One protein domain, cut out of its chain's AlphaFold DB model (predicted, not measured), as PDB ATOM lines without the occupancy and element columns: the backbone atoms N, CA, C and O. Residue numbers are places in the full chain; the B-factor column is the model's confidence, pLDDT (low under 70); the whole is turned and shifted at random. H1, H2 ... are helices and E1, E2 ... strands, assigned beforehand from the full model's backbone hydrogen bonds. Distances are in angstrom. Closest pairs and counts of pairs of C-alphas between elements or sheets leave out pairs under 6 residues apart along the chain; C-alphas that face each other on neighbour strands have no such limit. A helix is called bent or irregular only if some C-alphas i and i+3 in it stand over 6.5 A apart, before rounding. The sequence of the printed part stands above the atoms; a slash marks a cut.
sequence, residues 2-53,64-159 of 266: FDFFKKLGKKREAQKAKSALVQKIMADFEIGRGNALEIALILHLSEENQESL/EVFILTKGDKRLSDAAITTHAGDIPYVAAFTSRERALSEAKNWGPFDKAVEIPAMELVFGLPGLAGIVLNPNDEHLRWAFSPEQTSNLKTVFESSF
ATOM      1  N   PHE A   2      71.686  84.905 123.325       77.12
ATOM      2  CA  PHE A   2      71.769  85.501 121.974       77.12
ATOM      3  C   PHE A   2      72.529  86.847 121.888       77.12
ATOM      4  O   PHE A   2      73.379  87.008 121.015       77.12
ATOM      5  N   ASP A   3      72.315  87.780 122.822       83.31
ATOM      6  CA  ASP A   3      73.020  89.079 122.810       83.31
ATOM      7  C   ASP A   3      74.530  88.971 123.057       83.31
ATOM      8  O   ASP A   3      75.309  89.785 122.558       83.31
ATOM      9  N   PHE A   4      74.961  87.948 123.796       84.00
ATOM     10  CA  PHE A   4      76.375  87.700 124.068       84.00
ATOM     11  C   PHE A   4      77.115  87.268 122.794       84.00
ATOM     12  O   PHE A   4      78.142  87.855 122.456       84.00
ATOM     13  N   PHE A   5      76.550  86.327 122.026       86.38
ATOM     14  CA  PHE A   5      77.114  85.903 120.741       86.38
ATOM     15  C   PHE A   5      77.120  87.032 119.700       86.38
ATOM     16  O   PHE A   5      78.098  87.181 118.970       86.38
ATOM     17  N   LYS A   6      76.088  87.886 119.684       87.19
ATOM     18  CA  LYS A   6      76.041  89.068 118.808       87.19
ATOM     19  C   LYS A   6      77.136  90.089 119.146       87.19
ATOM     20  O   LYS A   6      77.777  90.618 118.239       87.19
ATOM     21  N   LYS A   7      77.394  90.344 120.437       85.81
ATOM     22  CA  LYS A   7      78.498  91.215 120.891       85.81
ATOM     23  C   LYS A   7      79.873  90.634 120.545       85.81
ATOM     24  O   LYS A   7      80.740  91.370 120.082       85.81
ATOM     25  N   LEU A   8      80.061  89.324 120.717       86.31
ATOM     26  CA  LEU A   8      81.294  88.620 120.341       86.31
ATOM     27  C   LEU A   8      81.562  88.662 118.833       86.31
ATOM     28  O   LEU A   8      82.694  88.925 118.433       86.31
ATOM     29  N   GLY A   9      80.529  88.463 118.009       89.44
ATOM     30  CA  GLY A   9      80.624  88.584 116.552       89.44
ATOM     31  C   GLY A   9      81.097  89.974 116.126       89.44
ATOM     32  O   GLY A   9      82.123  90.089 115.461       89.44
ATOM     33  N   LYS A  10      80.435  91.028 116.626       87.62
ATOM     34  CA  LYS A  10      80.825  92.424 116.358       87.62
ATOM     35  C   LYS A  10      82.261  92.731 116.782       87.62
ATOM     36  O   LYS A  10      82.997  93.368 116.037       87.62
ATOM     37  N   LYS A  11      82.685  92.254 117.959       83.12
ATOM     38  CA  LYS A  11      84.060  92.449 118.445       83.12
ATOM     39  C   LYS A  11      85.083  91.771 117.528       83.12
ATOM     40  O   LYS A  11      86.122  92.355 117.234       83.12
ATOM     41  N   ARG A  12      84.785  90.559 117.050       85.88
ATOM     42  CA  ARG A  12      85.667  89.802 116.150       85.88
ATOM     43  C   ARG A  12      85.757  90.435 114.760       85.88
ATOM     44  O   ARG A  12      86.845  90.476 114.196       85.88
ATOM     45  N   GLU A  13      84.648  90.938 114.225       86.12
ATOM     46  CA  GLU A  13      84.629  91.675 112.954       86.12
ATOM     47  C   GLU A  13      85.419  92.980 113.047       86.12
ATOM     48  O   GLU A  13      86.287  93.213 112.209       86.12
ATOM     49  N   ALA A  14      85.207  93.770 114.105       79.31
ATOM     50  CA  ALA A  14      85.968  94.994 114.353       79.31
ATOM     51  C   ALA A  14      87.474  94.709 114.468       79.31
ATOM     52  O   ALA A  14      88.291  95.395 113.859       79.31
ATOM     53  N   GLN A  15      87.853  93.646 115.185       80.44
ATOM     54  CA  GLN A  15      89.252  93.247 115.309       80.44
ATOM     55  C   GLN A  15      89.850  92.780 113.974       80.44
ATOM     56  O   GLN A  15      90.989  93.119 113.673       80.44
ATOM     57  N   LYS A  16      89.088  92.058 113.140       86.44
ATOM     58  CA  LYS A  16      89.538  91.641 111.803       86.44
ATOM     59  C   LYS A  16      89.722  92.836 110.862       86.44
ATOM     60  O   LYS A  16      90.735  92.894 110.171       86.44
ATOM     61  N   ALA A  17      88.774  93.775 110.848       81.62
ATOM     62  CA  ALA A  17      88.862  94.998 110.049       81.62
ATOM     63  C   ALA A  17      90.091  95.827 110.447       81.62
ATOM     64  O   ALA A  17      90.880  96.229 109.597       81.62
ATOM     65  N   LYS A  18      90.313  95.972 111.754       79.19
ATOM     66  CA  LYS A  18      91.483  96.641 112.319       79.19
ATOM     67  C   LYS A  18      92.802  95.960 111.945       79.19
ATOM     68  O   LYS A  18      93.729  96.633 111.514       79.19
ATOM     69  N   SER A  19      92.898  94.633 112.050       83.62
ATOM     70  CA  SER A  19      94.099  93.902 111.618       83.62
ATOM     71  C   SER A  19      94.370  94.056 110.121       83.62
ATOM     72  O   SER A  19      95.522  94.227 109.736       83.62
ATOM     73  N   ALA A  20      93.331  94.033 109.281       85.81
ATOM     74  CA  ALA A  20      93.476  94.247 107.842       85.81
ATOM     75  C   ALA A  20      93.952  95.674 107.517       85.81
ATOM     76  O   ALA A  20      94.799  95.856 106.646       85.81
ATOM     77  N   LEU A  21      93.454  96.676 108.247       81.38
ATOM     78  CA  LEU A  21      93.909  98.059 108.135       81.38
ATOM     79  C   LEU A  21      95.390  98.209 108.507       81.38
ATOM     80  O   LEU A  21      96.150  98.792 107.738       81.38
ATOM     81  N   VAL A  22      95.798  97.661 109.657       82.69
ATOM     82  CA  VAL A  22      97.203  97.669 110.095       82.69
ATOM     83  C   VAL A  22      98.079  97.032 109.016       82.69
ATOM     84  O   VAL A  22      99.076  97.621 108.620       82.69
ATOM     85  N   GLN A  23      97.683  95.872 108.480       85.94
ATOM     86  CA  GLN A  23      98.416  95.207 107.398       85.94
ATOM     87  C   GLN A  23      98.522  96.068 106.139       85.94
ATOM     88  O   GLN A  23      99.593  96.129 105.544       85.94
ATOM     89  N   LYS A  24      97.442  96.750 105.741       85.69
ATOM     90  CA  LYS A  24      97.456  97.652 104.584       85.69
ATOM     91  C   LYS A  24      98.446  98.796 104.783       85.69
ATOM     92  O   LYS A  24      99.222  99.072 103.881       85.69
ATOM     93  N   ILE A  25      98.436  99.447 105.946       81.00
ATOM     94  CA  ILE A  25      99.313 100.600 106.180       81.00
ATOM     95  C   ILE A  25     100.763 100.163 106.383       81.00
ATOM     96  O   ILE A  25     101.665 100.838 105.907       81.00
ATOM     97  N   MET A  26     101.001  99.004 107.000       82.69
ATOM     98  CA  MET A  26     102.336  98.404 107.025       82.69
ATOM     99  C   MET A  26     102.832  98.108 105.606       82.69
ATOM    100  O   MET A  26     103.966  98.442 105.289       82.69
ATOM    101  N   ALA A  27     101.974  97.581 104.725       85.69
ATOM    102  CA  ALA A  27     102.323  97.380 103.322       85.69
ATOM    103  C   ALA A  27     102.586  98.712 102.592       85.69
ATOM    104  O   ALA A  27     103.559  98.805 101.850       85.69
ATOM    105  N   ASP A  28     101.773  99.752 102.825       82.25
ATOM    106  CA  ASP A  28     102.000 101.100 102.281       82.25
ATOM    107  C   ASP A  28     103.331 101.685 102.787       82.25
ATOM    108  O   ASP A  28     104.091 102.257 102.008       82.25
ATOM    109  N   PHE A  29     103.653 101.506 104.069       81.06
ATOM    110  CA  PHE A  29     104.921 101.915 104.670       81.06
ATOM    111  C   PHE A  29     106.114 101.175 104.045       81.06
ATOM    112  O   PHE A  29     107.092 101.812 103.661       81.06
ATOM    113  N   GLU A  30     106.018  99.855 103.865       83.12
ATOM    114  CA  GLU A  30     107.057  99.025 103.237       83.12
ATOM    115  C   GLU A  30     107.368  99.446 101.793       83.12
ATOM    116  O   GLU A  30     108.516  99.348 101.358       83.12
ATOM    117  N   ILE A  31     106.374  99.956 101.057       84.81
ATOM    118  CA  ILE A  31     106.554 100.475  99.689       84.81
ATOM    119  C   ILE A  31     106.786 101.995  99.633       84.81
ATOM    120  O   ILE A  31     106.736 102.579  98.549       84.81
ATOM    121  N   GLY A  32     107.028 102.645 100.778       77.75
ATOM    122  CA  GLY A  32     107.376 104.067 100.873       77.75
ATOM    123  C   GLY A  32     106.212 105.051 100.702       77.75
ATOM    124  O   GLY A  32     106.449 106.225 100.441       77.75
ATOM    125  N   ARG A  33     104.962 104.591 100.827       78.00
ATOM    126  CA  ARG A  33     103.738 105.417 100.756       78.00
ATOM    127  C   ARG A  33     103.176 105.828 102.120       78.00
ATOM    128  O   ARG A  33     102.291 106.681 102.168       78.00
ATOM    129  N   GLY A  34     103.657 105.212 103.198       79.06
ATOM    130  CA  GLY A  34     103.327 105.559 104.583       79.06
ATOM    131  C   GLY A  34     104.508 106.193 105.321       79.06
ATOM    132  O   GLY A  34     105.637 106.193 104.831       79.06
ATOM    133  N   ASN A  35     104.266 106.707 106.528       86.38
ATOM    134  CA  ASN A  35     105.315 107.250 107.396       86.38
ATOM    135  C   ASN A  35     105.128 106.834 108.867       86.38
ATOM    136  O   ASN A  35     104.133 106.212 109.240       86.38
ATOM    137  N   ALA A  36     106.101 107.175 109.716       89.25
ATOM    138  CA  ALA A  36     106.068 106.838 111.141       89.25
ATOM    139  C   ALA A  36     104.864 107.455 111.881       89.25
ATOM    140  O   ALA A  36     104.356 106.858 112.832       89.25
ATOM    141  N   LEU A  37     104.370 108.609 111.418       92.62
ATOM    142  CA  LEU A  37     103.164 109.239 111.949       92.62
ATOM    143  C   LEU A  37     101.917 108.382 111.692       92.62
ATOM    144  O   LEU A  37     101.097 108.242 112.593       92.62
ATOM    145  N   GLU A  38     101.789 107.741 110.527       91.56
ATOM    146  CA  GLU A  38     100.681 106.808 110.261       91.56
ATOM    147  C   GLU A  38     100.719 105.595 111.189       91.56
ATOM    148  O   GLU A  38      99.690 105.212 111.742       91.56
ATOM    149  N   ILE A  39     101.902 105.018 111.417       89.62
ATOM    150  CA  ILE A  39     102.062 103.886 112.338       89.62
ATOM    151  C   ILE A  39     101.645 104.295 113.754       89.62
ATOM    152  O   ILE A  39     100.855 103.597 114.394       89.62
ATOM    153  N   ALA A  40     102.132 105.442 114.233       92.06
ATOM    154  CA  ALA A  40     101.790 105.949 115.556       92.06
ATOM    155  C   ALA A  40     100.292 106.279 115.679       92.06
ATOM    156  O   ALA A  40      99.681 106.020 116.716       92.06
ATOM    157  N   LEU A  41      99.682 106.783 114.604       91.44
ATOM    158  CA  LEU A  41      98.258 107.080 114.548       91.44
ATOM    159  C   LEU A  41      97.409 105.814 114.655       91.44
ATOM    160  O   LEU A  41      96.497 105.757 115.474       91.44
ATOM    161  N   ILE A  42      97.737 104.774 113.889       89.00
ATOM    162  CA  ILE A  42      97.045 103.484 113.983       89.00
ATOM    163  C   ILE A  42      97.202 102.896 115.373       89.00
ATOM    164  O   ILE A  42      96.226 102.380 115.912       89.00
ATOM    165  N   LEU A  43      98.412 102.937 115.937       89.06
ATOM    166  CA  LEU A  43      98.676 102.424 117.275       89.06
ATOM    167  C   LEU A  43      97.766 103.119 118.291       89.06
ATOM    168  O   LEU A  43      97.091 102.452 119.070       89.06
ATOM    169  N   HIS A  44      97.654 104.444 118.213       91.38
ATOM    170  CA  HIS A  44      96.780 105.208 119.095       91.38
ATOM    171  C   HIS A  44      95.295 104.913 118.885       91.38
ATOM    172  O   HIS A  44      94.610 104.573 119.846       91.38
ATOM    173  N   LEU A  45      94.806 104.944 117.641       87.12
ATOM    174  CA  LEU A  45      93.423 104.573 117.302       87.12
ATOM    175  C   LEU A  45      93.111 103.112 117.665       87.12
ATOM    176  O   LEU A  45      91.955 102.701 117.751       87.12
ATOM    177  N   SER A  46      94.150 102.300 117.846       84.44
ATOM    178  CA  SER A  46      94.030 100.905 118.217       84.44
ATOM    179  C   SER A  46      93.965 100.688 119.720       84.44
ATOM    180  O   SER A  46      93.191  99.844 120.175       84.44
ATOM    181  N   GLU A  47      94.834 101.339 120.468       88.25
ATOM    182  CA  GLU A  47      95.025 101.044 121.883       88.25
ATOM    183  C   GLU A  47      94.320 102.044 122.791       88.25
ATOM    184  O   GLU A  47      93.978 101.687 123.915       88.25
ATOM    185  N   GLU A  48      94.108 103.270 122.301       87.31
ATOM    186  CA  GLU A  48      93.493 104.392 123.016       87.31
ATOM    187  C   GLU A  48      94.110 104.619 124.410       87.31
ATOM    188  O   GLU A  48      93.431 104.970 125.374       87.31
ATOM    189  N   ASN A  49      95.424 104.401 124.530       91.56
ATOM    190  CA  ASN A  49      96.161 104.539 125.784       91.56
ATOM    191  C   ASN A  49      97.124 105.741 125.751       91.56
ATOM    192  O   ASN A  49      97.388 106.341 124.706       91.56
ATOM    193  N   GLN A  50      97.665 106.092 126.918       91.44
ATOM    194  CA  GLN A  50      98.573 107.232 127.054       91.44
ATOM    195  C   GLN A  50      99.901 107.027 126.308       91.44
ATOM    196  O   GLN A  50     100.428 107.979 125.743       91.44
ATOM    197  N   GLU A  51     100.432 105.806 126.277       93.00
ATOM    198  CA  GLU A  51     101.710 105.491 125.625       93.00
ATOM    199  C   GLU A  51     101.633 105.688 124.105       93.00
ATOM    200  O   GLU A  51     102.412 106.445 123.528       93.00
ATOM    201  N   SER A  52     100.634 105.090 123.461       91.88
ATOM    202  CA  SER A  52     100.338 105.270 122.039       91.88
ATOM    203  C   SER A  52     100.031 106.725 121.674       91.88
ATOM    204  O   SER A  52     100.484 107.195 120.629       91.88
ATOM    205  N   LEU A  53      99.341 107.473 122.546       91.31
ATOM    206  CA  LEU A  53      99.155 108.914 122.365       91.31
ATOM    207  C   LEU A  53     100.503 109.643 122.397       91.31
ATOM    208  O   LEU A  53     100.780 110.446 121.514       91.31
ATOM    209  N   GLU A  64     106.967 115.809 108.747       93.94
ATOM    210  CA  GLU A  64     106.388 116.614 107.676       93.94
ATOM    211  C   GLU A  64     104.969 116.097 107.400       93.94
ATOM    212  O   GLU A  64     104.716 114.888 107.401       93.94
ATOM    213  N   VAL A  65     104.040 117.015 107.172       96.06
ATOM    214  CA  VAL A  65     102.666 116.733 106.750       96.06
ATOM    215  C   VAL A  65     102.368 117.488 105.466       96.06
ATOM    216  O   VAL A  65     103.073 118.422 105.092       96.06
ATOM    217  N   PHE A  66     101.306 117.090 104.781       96.06
ATOM    218  CA  PHE A  66     100.867 117.746 103.558       96.06
ATOM    219  C   PHE A  66      99.570 118.493 103.815       96.06
ATOM    220  O   PHE A  66      98.679 117.974 104.477       96.06
ATOM    221  N   ILE A  67      99.440 119.691 103.266       96.62
ATOM    222  CA  ILE A  67      98.173 120.420 103.194       96.62
ATOM    223  C   ILE A  67      97.792 120.609 101.732       96.62
ATOM    224  O   ILE A  67      98.661 120.649 100.858       96.62
ATOM    225  N   LEU A  68      96.495 120.726 101.461       96.50
ATOM    226  CA  LEU A  68      96.014 121.156 100.151       96.50
ATOM    227  C   LEU A  68      95.846 122.677 100.144       96.50
ATOM    228  O   LEU A  68      95.267 123.225 101.080       96.50
ATOM    229  N   THR A  69      96.331 123.354  99.107       95.12
ATOM    230  CA  THR A  69      96.285 124.820  98.969       95.12
ATOM    231  C   THR A  69      95.725 125.225  97.605       95.12
ATOM    232  O   THR A  69      95.755 124.433  96.660       95.12
ATOM    233  N   LYS A  70      95.193 126.454  97.485       92.88
ATOM    234  CA  LYS A  70      94.734 127.003  96.185       92.88
ATOM    235  C   LYS A  70      95.877 127.561  95.339       92.88
ATOM    236  O   LYS A  70      95.766 127.688  94.122       92.88
ATOM    237  N   GLY A  71      96.957 127.963  95.991       86.56
ATOM    238  CA  GLY A  71      98.123 128.590  95.403       86.56
ATOM    239  C   GLY A  71      99.364 128.277  96.225       86.56
ATOM    240  O   GLY A  71      99.457 127.232  96.866       86.56
ATOM    241  N   ASP A  72     100.332 129.182  96.185       77.31
ATOM    242  CA  ASP A  72     101.648 128.952  96.792       77.31
ATOM    243  C   ASP A  72     101.756 129.561  98.203       77.31
ATOM    244  O   ASP A  72     102.819 129.544  98.818       77.31
ATOM    245  N   LYS A  73     100.641 130.065  98.756       80.94
ATOM    246  CA  LYS A  73     100.620 130.821 100.016       80.94
ATOM    247  C   LYS A  73     100.475 129.948 101.280       80.94
ATOM    248  O   LYS A  73     100.092 130.450 102.345       80.94
ATOM    249  N   ARG A  74     100.836 128.661 101.172       87.62
ATOM    250  CA  ARG A  74     100.899 127.639 102.239       87.62
ATOM    251  C   ARG A  74      99.686 127.672 103.185       87.62
ATOM    252  O   ARG A  74      98.589 127.307 102.787       87.62
ATOM    253  N   LEU A  75      99.866 128.071 104.447       90.75
ATOM    254  CA  LEU A  75      98.791 128.051 105.448       90.75
ATOM    255  C   LEU A  75      97.715 129.122 105.228       90.75
ATOM    256  O   LEU A  75      96.586 128.947 105.680       90.75
ATOM    257  N   SER A  76      98.029 130.218 104.532       89.38
ATOM    258  CA  SER A  76      97.075 131.324 104.355       89.38
ATOM    259  C   SER A  76      95.935 131.005 103.378       89.38
ATOM    260  O   SER A  76      94.913 131.691 103.372       89.38
ATOM    261  N   ASP A  77      96.087 129.957 102.570       92.44
ATOM    262  CA  ASP A  77      95.090 129.462 101.626       92.44
ATOM    263  C   ASP A  77      94.936 127.936 101.696       92.44
ATOM    264  O   ASP A  77      94.616 127.291 100.694       92.44
ATOM    265  N   ALA A  78      95.145 127.371 102.888       94.25
ATOM    266  CA  ALA A  78      94.961 125.953 103.155       94.25
ATOM    267  C   ALA A  78      93.487 125.530 103.067       94.25
ATOM    268  O   ALA A  78      92.564 126.295 103.363       94.25
ATOM    269  N   ALA A  79      93.272 124.279 102.678       94.44
ATOM    270  CA  ALA A  79      91.972 123.640 102.620       94.44
ATOM    271  C   ALA A  79      91.344 123.540 104.019       94.44
ATOM    272  O   ALA A  79      91.931 122.967 104.941       94.44
ATOM    273  N   ILE A  80      90.132 124.082 104.156       93.50
ATOM    274  CA  ILE A  80      89.359 124.091 105.404       93.50
ATOM    275  C   ILE A  80      88.144 123.179 105.268       93.50
ATOM    276  O   ILE A  80      87.454 123.211 104.251       93.50
ATOM    277  N   THR A  81      87.853 122.405 106.311       91.62
ATOM    278  CA  THR A  81      86.625 121.612 106.437       91.62
ATOM    279  C   THR A  81      85.961 121.815 107.791       91.62
ATOM    280  O   THR A  81      86.540 122.401 108.706       91.62
ATOM    281  N   THR A  82      84.740 121.310 107.919       87.00
ATOM    282  CA  THR A  82      84.021 121.177 109.180       87.00
ATOM    283  C   THR A  82      84.022 119.703 109.584       87.00
ATOM    284  O   THR A  82      83.562 118.832 108.849       87.00
ATOM    285  N   HIS A  83      84.598 119.392 110.747       72.12
ATOM    286  CA  HIS A  83      84.664 118.013 111.252       72.12
ATOM    287  C   HIS A  83      83.624 117.740 112.350       72.12
ATOM    288  O   HIS A  83      83.032 116.664 112.393       72.12
ATOM    289  N   ALA A  84      83.371 118.725 113.217       72.12
ATOM    290  CA  ALA A  84      82.393 118.647 114.297       72.12
ATOM    291  C   ALA A  84      81.785 120.036 114.557       72.12
ATOM    292  O   ALA A  84      82.459 120.925 115.079       72.12
ATOM    293  N   GLY A  85      80.516 120.215 114.181       78.56
ATOM    294  CA  GLY A  85      79.842 121.518 114.222       78.56
ATOM    295  C   GLY A  85      80.416 122.514 113.209       78.56
ATOM    296  O   GLY A  85      80.998 122.118 112.201       78.56
ATOM    297  N   ASP A  86      80.278 123.807 113.505       86.38
ATOM    298  CA  ASP A  86      80.699 124.909 112.625       86.38
ATOM    299  C   ASP A  86      82.144 125.384 112.884       86.38
ATOM    300  O   ASP A  86      82.530 126.489 112.503       86.38
ATOM    301  N   ILE A  87      82.959 124.567 113.560       89.38
ATOM    302  CA  ILE A  87      84.360 124.899 113.849       89.38
ATOM    303  C   ILE A  87      85.215 124.581 112.612       89.38
ATOM    304  O   ILE A  87      85.134 123.458 112.103       89.38
ATOM    305  N   PRO A  88      86.050 125.522 112.131       93.25
ATOM    306  CA  PRO A  88      86.934 125.281 110.999       93.25
ATOM    307  C   PRO A  88      88.122 124.393 111.391       93.25
ATOM    308  O   PRO A  88      88.754 124.590 112.428       93.25
ATOM    309  N   TYR A  89      88.461 123.441 110.524       95.88
ATOM    310  CA  TYR A  89      89.646 122.592 110.637       95.88
ATOM    311  C   TYR A  89      90.494 122.723 109.380       95.88
ATOM    312  O   TYR A  89      89.970 122.571 108.275       95.88
ATOM    313  N   VAL A  90      91.801 122.936 109.536       96.00
ATOM    314  CA  VAL A  90      92.736 122.751 108.423       96.00
ATOM    315  C   VAL A  90      92.903 121.259 108.173       96.00
ATOM    316  O   VAL A  90      93.211 120.487 109.086       96.00
ATOM    317  N   ALA A  91      92.686 120.863 106.923       95.94
ATOM    318  CA  ALA A  91      92.932 119.510 106.467       95.94
ATOM    319  C   ALA A  91      94.428 119.294 106.241       95.94
ATOM    320  O   ALA A  91      95.048 119.966 105.416       95.94
ATOM    321  N   ALA A  92      94.980 118.321 106.955       96.81
ATOM    322  CA  ALA A  92      96.338 117.850 106.771       96.81
ATOM    323  C   ALA A  92      96.335 116.356 106.432       96.81
ATOM    324  O   ALA A  92      95.421 115.607 106.775       96.81
ATOM    325  N   PHE A  93      97.374 115.921 105.739       96.00
ATOM    326  CA  PHE A  93      97.514 114.575 105.216       96.00
ATOM    327  C   PHE A  93      98.871 114.027 105.621       96.00
ATOM    328  O   PHE A  93      99.878 114.737 105.625       96.00
ATOM    329  N   THR A  94      98.896 112.744 105.955       94.75
ATOM    330  CA  THR A  94     100.121 112.070 106.389       94.75
ATOM    331  C   THR A  94     101.060 111.745 105.228       94.75
ATOM    332  O   THR A  94     102.236 111.516 105.465       94.75
ATOM    333  N   SER A  95     100.597 111.778 103.975       92.81
ATOM    334  CA  SER A  95     101.457 111.626 102.797       92.81
ATOM    335  C   SER A  95     100.974 112.460 101.616       92.81
ATOM    336  O   SER A  95      99.810 112.882 101.548       92.81
ATOM    337  N   ARG A  96     101.877 112.683 100.656       93.06
ATOM    338  CA  ARG A  96     101.576 113.415  99.426       93.06
ATOM    339  C   ARG A  96     100.534 112.681  98.596       93.06
ATOM    340  O   ARG A  96      99.627 113.304  98.055       93.06
ATOM    341  N   GLU A  97     100.649 111.361  98.511       91.62
ATOM    342  CA  GLU A  97      99.741 110.491  97.771       91.62
ATOM    343  C   GLU A  97      98.310 110.626  98.293       91.62
ATOM    344  O   GLU A  97      97.391 110.751  97.486       91.62
ATOM    345  N   ARG A  98      98.123 110.673  99.623       91.75
ATOM    346  CA  ARG A  98      96.804 110.883 100.242       91.75
ATOM    347  C   ARG A  98      96.250 112.273  99.959       91.75
ATOM    348  O   ARG A  98      95.083 112.399  99.592       91.75
ATOM    349  N   ALA A  99      97.081 113.310 100.077       94.81
ATOM    350  CA  ALA A  99      96.666 114.667  99.728       94.81
ATOM    351  C   ALA A  99      96.196 114.736  98.262       94.81
ATOM    352  O   ALA A  99      95.096 115.202  97.974       94.81
ATOM    353  N   LEU A 100      96.989 114.199  97.330       93.56
ATOM    354  CA  LEU A 100      96.680 114.218  95.899       93.56
ATOM    355  C   LEU A 100      95.492 113.326  95.519       93.56
ATOM    356  O   LEU A 100      94.754 113.671  94.594       93.56
ATOM    357  N   SER A 101      95.274 112.197  96.205       92.75
ATOM    358  CA  SER A 101      94.078 111.377  95.974       92.75
ATOM    359  C   SER A 101      92.803 112.112  96.370       92.75
ATOM    360  O   SER A 101      91.767 111.918  95.737       92.75
ATOM    361  N   GLU A 102      92.894 112.984  97.376       92.69
ATOM    362  CA  GLU A 102      91.771 113.775  97.861       92.69
ATOM    363  C   GLU A 102      91.575 115.077  97.089       92.69
ATOM    364  O   GLU A 102      90.433 115.494  96.957       92.69
ATOM    365  N   ALA A 103      92.620 115.683  96.517       93.62
ATOM    366  CA  ALA A 103      92.585 116.982  95.825       93.62
ATOM    367  C   ALA A 103      91.329 117.233  94.962       93.62
ATOM    368  O   ALA A 103      90.714 118.296  95.036       93.62
ATOM    369  N   LYS A 104      90.873 116.227  94.203       91.19
ATOM    370  CA  LYS A 104      89.672 116.319  93.348       91.19
ATOM    371  C   LYS A 104      88.380 116.627  94.118       91.19
ATOM    372  O   LYS A 104      87.479 117.248  93.562       91.19
ATOM    373  N   ASN A 105      88.288 116.202  95.375       91.88
ATOM    374  CA  ASN A 105      87.139 116.411  96.258       91.88
ATOM    375  C   ASN A 105      87.143 117.797  96.916       91.88
ATOM    376  O   ASN A 105      86.130 118.208  97.476       91.88
ATOM    377  N   TRP A 106      88.262 118.521  96.847       92.50
ATOM    378  CA  TRP A 106      88.444 119.806  97.520       92.50
ATOM    379  C   TRP A 106      88.343 121.000  96.565       92.50
ATOM    380  O   TRP A 106      88.557 122.134  96.970       92.50
ATOM    381  N   GLY A 107      87.948 120.812  95.303       89.19
ATOM    382  CA  GLY A 107      87.718 121.931  94.381       89.19
ATOM    383  C   GLY A 107      89.019 122.666  94.027       89.19
ATOM    384  O   GLY A 107      89.904 122.030  93.464       89.19
ATOM    385  N   PRO A 108      89.163 123.982  94.303       91.75
ATOM    386  CA  PRO A 108      90.352 124.738  93.899       91.75
ATOM    387  C   PRO A 108      91.610 124.404  94.716       91.75
ATOM    388  O   PRO A 108      92.656 124.965  94.422       91.75
ATOM    389  N   PHE A 109      91.516 123.577  95.764       94.69
ATOM    390  CA  PHE A 109      92.667 123.172  96.573       94.69
ATOM    391  C   PHE A 109      93.302 121.898  95.992       94.69
ATOM    392  O   PHE A 109      93.075 120.794  96.491       94.69
ATOM    393  N   ASP A 110      94.059 122.042  94.907       93.19
ATOM    394  CA  ASP A 110      94.628 120.926  94.142       93.19
ATOM    395  C   ASP A 110      96.150 120.763  94.298       93.19
ATOM    396  O   ASP A 110      96.725 119.764  93.853       93.19
ATOM    397  N   LYS A 111      96.806 121.707  94.979       94.25
ATOM    398  CA  LYS A 111      98.241 121.670  95.262       94.25
ATOM    399  C   LYS A 111      98.509 121.049  96.626       94.25
ATOM    400  O   LYS A 111      98.106 121.592  97.647       94.25
ATOM    401  N   ALA A 112      99.239 119.934  96.651       95.00
ATOM    402  CA  ALA A 112      99.744 119.339  97.887       95.00
ATOM    403  C   ALA A 112     101.092 119.966  98.272       95.00
ATOM    404  O   ALA A 112     102.091 119.762  97.574       95.00
ATOM    405  N   VAL A 113     101.118 120.695  99.386       93.56
ATOM    406  CA  VAL A 113     102.303 121.378  99.917       93.56
ATOM    407  C   VAL A 113     102.787 120.671 101.177       93.56
ATOM    408  O   VAL A 113     102.021 120.498 102.122       93.56
ATOM    409  N   GLU A 114     104.063 120.291 101.191       93.88
ATOM    410  CA  GLU A 114     104.745 119.752 102.372       93.88
ATOM    411  C   GLU A 114     105.072 120.881 103.358       93.88
ATOM    412  O   GLU A 114     105.658 121.901 102.972       93.88
ATOM    413  N   ILE A 115     104.699 120.703 104.625       93.88
ATOM    414  CA  ILE A 115     105.017 121.608 105.733       93.88
ATOM    415  C   ILE A 115     105.420 120.803 106.980       93.88
ATOM    416  O   ILE A 115     104.852 119.734 107.225       93.88
ATOM    417  N   PRO A 116     106.309 121.326 107.840       94.06
ATOM    418  CA  PRO A 116     106.541 120.731 109.147       94.06
ATOM    419  C   PRO A 116     105.265 120.776 109.985       94.06
ATOM    420  O   PRO A 116     104.563 121.789 110.008       94.06
ATOM    421  N   ALA A 117     104.990 119.728 110.756       94.81
ATOM    422  CA  ALA A 117     103.856 119.719 111.678       94.81
ATOM    423  C   ALA A 117     103.889 120.879 112.689       94.81
ATOM    424  O   ALA A 117     102.844 121.373 113.104       94.81
ATOM    425  N   MET A 118     105.082 121.347 113.068       93.81
ATOM    426  CA  MET A 118     105.230 122.539 113.910       93.81
ATOM    427  C   MET A 118     104.763 123.811 113.200       93.81
ATOM    428  O   MET A 118     104.051 124.604 113.805       93.81
ATOM    429  N   GLU A 119     105.083 123.986 111.914       94.50
ATOM    430  CA  GLU A 119     104.563 125.114 111.131       94.50
ATOM    431  C   GLU A 119     103.034 125.081 111.111       94.50
ATOM    432  O   GLU A 119     102.404 126.100 111.378       94.50
ATOM    433  N   LEU A 120     102.442 123.900 110.893       95.62
ATOM    434  CA  LEU A 120     100.997 123.717 110.986       95.62
ATOM    435  C   LEU A 120     100.480 124.138 112.369       95.62
ATOM    436  O   LEU A 120      99.654 125.031 112.469       95.62
ATOM    437  N   VAL A 121     100.975 123.544 113.453       95.62
ATOM    438  CA  VAL A 121     100.447 123.792 114.805       95.62
ATOM    439  C   VAL A 121     100.592 125.256 115.238       95.62
ATOM    440  O   VAL A 121      99.656 125.814 115.812       95.62
ATOM    441  N   PHE A 122     101.730 125.896 114.965       95.12
ATOM    442  CA  PHE A 122     101.997 127.267 115.407       95.12
ATOM    443  C   PHE A 122     101.470 128.335 114.445       95.12
ATOM    444  O   PHE A 122     101.061 129.395 114.914       95.12
ATOM    445  N   GLY A 123     101.434 128.058 113.140       92.12
ATOM    446  CA  GLY A 123     100.967 128.982 112.103       92.12
ATOM    447  C   GLY A 123      99.448 129.001 111.900       92.12
ATOM    448  O   GLY A 123      98.943 129.824 111.139       92.12
ATOM    449  N   LEU A 124      98.704 128.108 112.560       89.25
ATOM    450  CA  LEU A 124      97.246 128.103 112.488       89.25
ATOM    451  C   LEU A 124      96.616 129.316 113.184       89.25
ATOM    452  O   LEU A 124      97.026 129.674 114.295       89.25
ATOM    453  N   PRO A 125      95.532 129.876 112.612       77.56
ATOM    454  CA  PRO A 125      94.672 130.807 113.328       77.56
ATOM    455  C   PRO A 125      94.168 130.169 114.627       77.56
ATOM    456  O   PRO A 125      93.759 129.010 114.628       77.56
ATOM    457  N   GLY A 126      94.123 130.928 115.725       78.88
ATOM    458  CA  GLY A 126      93.781 130.394 117.055       78.88
ATOM    459  C   GLY A 126      92.394 129.742 117.185       78.88
ATOM    460  O   GLY A 126      92.139 129.057 118.168       78.88
ATOM    461  N   LEU A 127      91.505 129.928 116.204       83.00
ATOM    462  CA  LEU A 127      90.167 129.325 116.164       83.00
ATOM    463  C   LEU A 127      90.084 128.054 115.304       83.00
ATOM    464  O   LEU A 127      89.009 127.461 115.212       83.00
ATOM    465  N   ALA A 128      91.177 127.649 114.655       91.31
ATOM    466  CA  ALA A 128      91.196 126.499 113.763       91.31
ATOM    467  C   ALA A 128      91.685 125.228 114.474       91.31
ATOM    468  O   ALA A 128      92.673 125.236 115.210       91.31
ATOM    469  N   GLY A 129      90.995 124.116 114.222       95.25
ATOM    470  CA  GLY A 129      91.484 122.777 114.540       95.25
ATOM    471  C   GLY A 129      92.371 122.206 113.429       95.25
ATOM    472  O   GLY A 129      92.517 122.794 112.355       95.25
ATOM    473  N   ILE A 130      92.922 121.020 113.670       96.19
ATOM    474  CA  ILE A 130      93.617 120.208 112.660       96.19
ATOM    475  C   ILE A 130      92.826 118.929 112.463       96.19
ATOM    476  O   ILE A 130      92.451 118.290 113.441       96.19
ATOM    477  N   VAL A 131      92.595 118.523 111.220       96.19
ATOM    478  CA  VAL A 131      92.101 117.179 110.920       96.19
ATOM    479  C   VAL A 131      93.092 116.472 110.007       96.19
ATOM    480  O   VAL A 131      93.370 116.925 108.899       96.19
ATOM    481  N   LEU A 132      93.645 115.368 110.495       96.19
ATOM    482  CA  LEU A 132      94.473 114.455 109.723       96.19
ATOM    483  C   LEU A 132      93.570 113.544 108.893       96.19
ATOM    484  O   LEU A 132      92.608 112.993 109.425       96.19
ATOM    485  N   ASN A 133      93.894 113.389 107.609       94.81
ATOM    486  CA  ASN A 133      93.238 112.489 106.657       94.81
ATOM    487  C   ASN A 133      91.692 112.538 106.745       94.81
ATOM    488  O   ASN A 133      91.050 111.521 107.010       94.81
ATOM    489  N   PRO A 134      91.065 113.712 106.537       94.06
ATOM    490  CA  PRO A 134      89.651 113.976 106.852       94.06
ATOM    491  C   PRO A 134      88.622 113.017 106.238       94.06
ATOM    492  O   PRO A 134      87.546 112.844 106.813       94.06
ATOM    493  N   ASN A 135      88.938 112.404 105.097       91.75
ATOM    494  CA  ASN A 135      88.047 111.489 104.381       91.75
ATOM    495  C   ASN A 135      88.473 110.012 104.491       91.75
ATOM    496  O   ASN A 135      87.789 109.141 103.959       91.75
ATOM    497  N   ASP A 136      89.565 109.707 105.200       89.81
ATOM    498  CA  ASP A 136      90.009 108.333 105.442       89.81
ATOM    499  C   ASP A 136      89.399 107.831 106.757       89.81
ATOM    500  O   ASP A 136      89.869 108.176 107.835       89.81
ATOM    501  N   GLU A 137      88.347 107.011 106.697       86.25
ATOM    502  CA  GLU A 137      87.638 106.502 107.889       86.25
ATOM    503  C   GLU A 137      88.568 105.863 108.934       86.25
ATOM    504  O   GLU A 137      88.266 105.844 110.127       86.25
ATOM    505  N   HIS A 138      89.710 105.350 108.492       84.62
ATOM    506  CA  HIS A 138      90.624 104.566 109.298       84.62
ATOM    507  C   HIS A 138      91.821 105.346 109.836       84.62
ATOM    508  O   HIS A 138      92.435 104.922 110.813       84.62
ATOM    509  N   LEU A 139      92.160 106.458 109.189       89.00
ATOM    510  CA  LEU A 139      93.270 107.330 109.568       89.00
ATOM    511  C   LEU A 139      92.812 108.738 109.933       89.00
ATOM    512  O   LEU A 139      93.644 109.614 110.162       89.00
ATOM    513  N   ARG A 140      91.503 108.978 109.970       92.94
ATOM    514  CA  ARG A 140      90.959 110.268 110.351       92.94
ATOM    515  C   ARG A 140      91.130 110.495 111.838       92.94
ATOM    516  O   ARG A 140      90.598 109.748 112.658       92.94
ATOM    517  N   TRP A 141      91.781 111.595 112.178       93.88
ATOM    518  CA  TRP A 141      91.888 112.053 113.555       93.88
ATOM    519  C   TRP A 141      91.929 113.570 113.607       93.88
ATOM    520  O   TRP A 141      92.443 114.204 112.691       93.88
ATOM    521  N   ALA A 142      91.355 114.158 114.649       94.19
ATOM    522  CA  ALA A 142      91.201 115.597 114.739       94.19
ATOM    523  C   ALA A 142      91.676 116.128 116.087       94.19
ATOM    524  O   ALA A 142      91.417 115.532 117.132       94.19
ATOM    525  N   PHE A 143      92.322 117.287 116.032       93.69
ATOM    526  CA  PHE A 143      92.631 118.138 117.164       93.69
ATOM    527  C   PHE A 143      91.689 119.336 117.118       93.69
ATOM    528  O   PHE A 143      91.715 120.119 116.164       93.69
ATOM    529  N   SER A 144      90.843 119.480 118.135       94.25
ATOM    530  CA  SER A 144      90.058 120.698 118.336       94.25
ATOM    531  C   SER A 144      90.982 121.916 118.505       94.25
ATOM    532  O   SER A 144      92.157 121.741 118.834       94.25
ATOM    533  N   PRO A 145      90.489 123.159 118.358       92.75
ATOM    534  CA  PRO A 145      91.302 124.353 118.618       92.75
ATOM    535  C   PRO A 145      91.983 124.342 120.001       92.75
ATOM    536  O   PRO A 145      93.154 124.698 120.129       92.75
ATOM    537  N   GLU A 146      91.285 123.858 121.033       92.94
ATOM    538  CA  GLU A 146      91.842 123.686 122.379       92.94
ATOM    539  C   GLU A 146      92.978 122.652 122.400       92.94
ATOM    540  O   GLU A 146      94.049 122.905 122.949       92.94
ATOM    541  N   GLN A 147      92.783 121.499 121.754       93.50
ATOM    542  CA  GLN A 147      93.820 120.472 121.657       93.50
ATOM    543  C   GLN A 147      95.028 120.968 120.853       93.50
ATOM    544  O   GLN A 147      96.157 120.718 121.265       93.50
ATOM    545  N   THR A 148      94.820 121.722 119.771       93.19
ATOM    546  CA  THR A 148      95.895 122.373 119.007       93.19
ATOM    547  C   THR A 148      96.683 123.354 119.878       93.19
ATOM    548  O   THR A 148      97.909 123.393 119.799       93.19
ATOM    549  N   SER A 149      96.021 124.100 120.767       91.19
ATOM    550  CA  SER A 149      96.709 124.948 121.752       91.19
ATOM    551  C   SER A 149      97.585 124.126 122.708       91.19
ATOM    552  O   SER A 149      98.749 124.457 122.944       91.19
ATOM    553  N   ASN A 150      97.082 122.985 123.190       92.12
ATOM    554  CA  ASN A 150      97.871 122.072 124.023       92.12
ATOM    555  C   ASN A 150      99.072 121.486 123.260       92.12
ATOM    556  O   ASN A 150     100.153 121.341 123.837       92.12
ATOM    557  N   LEU A 151      98.927 121.210 121.956       92.94
ATOM    558  CA  LEU A 151     100.041 120.779 121.107       92.94
ATOM    559  C   LEU A 151     101.158 121.819 121.048       92.94
ATOM    560  O   LEU A 151     102.320 121.424 121.107       92.94
ATOM    561  N   LYS A 152     100.839 123.122 120.989       93.31
ATOM    562  CA  LYS A 152     101.860 124.188 121.015       93.31
ATOM    563  C   LYS A 152     102.762 124.039 122.239       93.31
ATOM    564  O   LYS A 152     103.977 123.997 122.098       93.31
ATOM    565  N   THR A 153     102.173 123.825 123.415       91.44
ATOM    566  CA  THR A 153     102.931 123.639 124.667       91.44
ATOM    567  C   THR A 153     103.837 122.401 124.616       91.44
ATOM    568  O   THR A 153     105.007 122.452 125.001       91.44
ATOM    569  N   VAL A 154     103.320 121.272 124.116       91.38
ATOM    570  CA  VAL A 154     104.094 120.023 123.994       91.38
ATOM    571  C   VAL A 154     105.234 120.176 122.985       91.38
ATOM    572  O   VAL A 154     106.357 119.740 123.239       91.38
ATOM    573  N   PHE A 155     104.979 120.803 121.842       92.81
ATOM    574  CA  PHE A 155     105.980 120.971 120.790       92.81
ATOM    575  C   PHE A 155     107.053 121.974 121.201       92.81
ATOM    576  O   PHE A 155     108.238 121.701 121.034       92.81
ATOM    577  N   GLU A 156     106.667 123.086 121.820       91.81
ATOM    578  CA  GLU A 156     107.612 124.084 122.314       91.81
ATOM    579  C   GLU A 156     108.553 123.512 123.379       91.81
ATOM    580  O   GLU A 156     109.758 123.747 123.334       91.81
ATOM    581  N   SER A 157     108.018 122.720 124.313       89.56
ATOM    582  CA  SER A 157     108.809 122.102 125.386       89.56
ATOM    583  C   SER A 157     109.685 120.934 124.922       89.56
ATOM    584  O   SER A 157     110.688 120.630 125.567       89.56
ATOM    585  N   SER A 158     109.332 120.276 123.815       89.81
ATOM    586  CA  SER A 158     110.093 119.145 123.269       89.81
ATOM    587  C   SER A 158     111.108 119.545 122.198       89.81
ATOM    588  O   SER A 158     112.044 118.781 121.931       89.81
ATOM    589  N   PHE A 159     110.969 120.732 121.598       92.75
ATOM    590  CA  PHE A 159     111.891 121.196 120.573       92.75
ATOM    591  C   PHE A 159     113.283 121.476 121.152       92.75
ATOM    592  O   PHE A 159     113.472 122.268 122.074       92.75
TER     593      PHE A 159
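Overview. This is residues 2 to 53 and 64 to 159 of the 266 residues of a protein of Prosthecobacter vanneervenii (UniProt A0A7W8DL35). A strongly twisted, branched sheet of six strands makes the core of a compact body, with H5 over one face, H4 and H6 on the other, and H7 beside its E5 end. Beside this body lies a helical hairpin, H1 and H2, whose long helix H1 sticks out as an arm with residues 2 to 14. The printed part has 148 residues, with seven named helices and six named strands, which follow one another along the chain as H1, H2, H3, E1, H4, E2, E3, H5, E4, H6, E5, E6 and H7; the neighbour strands E3 and E5 are parallel, the neighbour pairs E1 and E3, E1 and E4, E2 and E3, and E5 and E6 are antiparallel, and the class is mixed, helices and strands. The whole is compact, with a radius of gyration of the C-alphas of 16.8 A, yet elongated, spanning 56 by 32 by 32 A.

Along the chain. The strands are E1, residues 64 to 69, 15.7 A; E2, 80 to 82; E3, 88 to 93, 16.1 A; E4, 111 to 116, 16.2 A; E5, 129 to 132; and E6, 141 to 143. H1, residues 2 to 30, runs 42.2 A from C-alpha 2 at (71.769, 85.501, 121.974). H2 is residues 36 to 47, 16.5 A; H3, 50 to 53; H4, 74 to 77; H5, 96 to 106, 14.7 A; H6, 117 to 123. H7, residues 145 to 158, runs 20.0 A to C-alpha 158 at (110.093, 119.145, 123.269).

Arrangement. E3 has E1 and E2, both antiparallel, on one side and E5, parallel, on the other side. N 66 and O 93 are 2.9 A apart, N 81 and O 89 2.9 A, N 131 and O 90 3.0 A. Edge strand E4 is antiparallel to E1, with N 67 and O 113 2.9 A apart; E5 and E6 form a hairpin, with N 143 and O 130 2.8 A apart. H5 is irregular, C-alphas 101 and 104 being 7.1 A apart; it runs along the strands at a height of 8.3 A over the sheet. On the opposite face are H4, only just over E1 with 3 C-alphas, and H6. H7 touches H6, with the closest C-alphas, Val 121 and Thr 148, 6.4 A apart. H2 only grazes the sheet; it touches H1 at a shallow tilt of 9 degrees, opposite ways, with the C-alphas of Val 22 and Ile 42 closest at 7.0 A. H3 touches H2, the C-alphas of His 44 and Ser 52 being closest at 4.6 A. Every O i to N i+4 pair is within hydrogen-bond range in H1, H2 and H6, against 4 of 7 in H5 and 9 of 10 in H7; H3 and H4 are too short for such a pair.

Size, cuts and confidence. The C-alphas of Phe 2 and Asp 72, the two farthest apart, are 58.4 A from each other. Residues 54 to 63 are not printed, and C-alphas 53 and 64 are 18.1 A apart across this cut. Of the links that are printed whole, none is long. The mean pLDDT of the printed part is 89.5, and no printed residue is under 70.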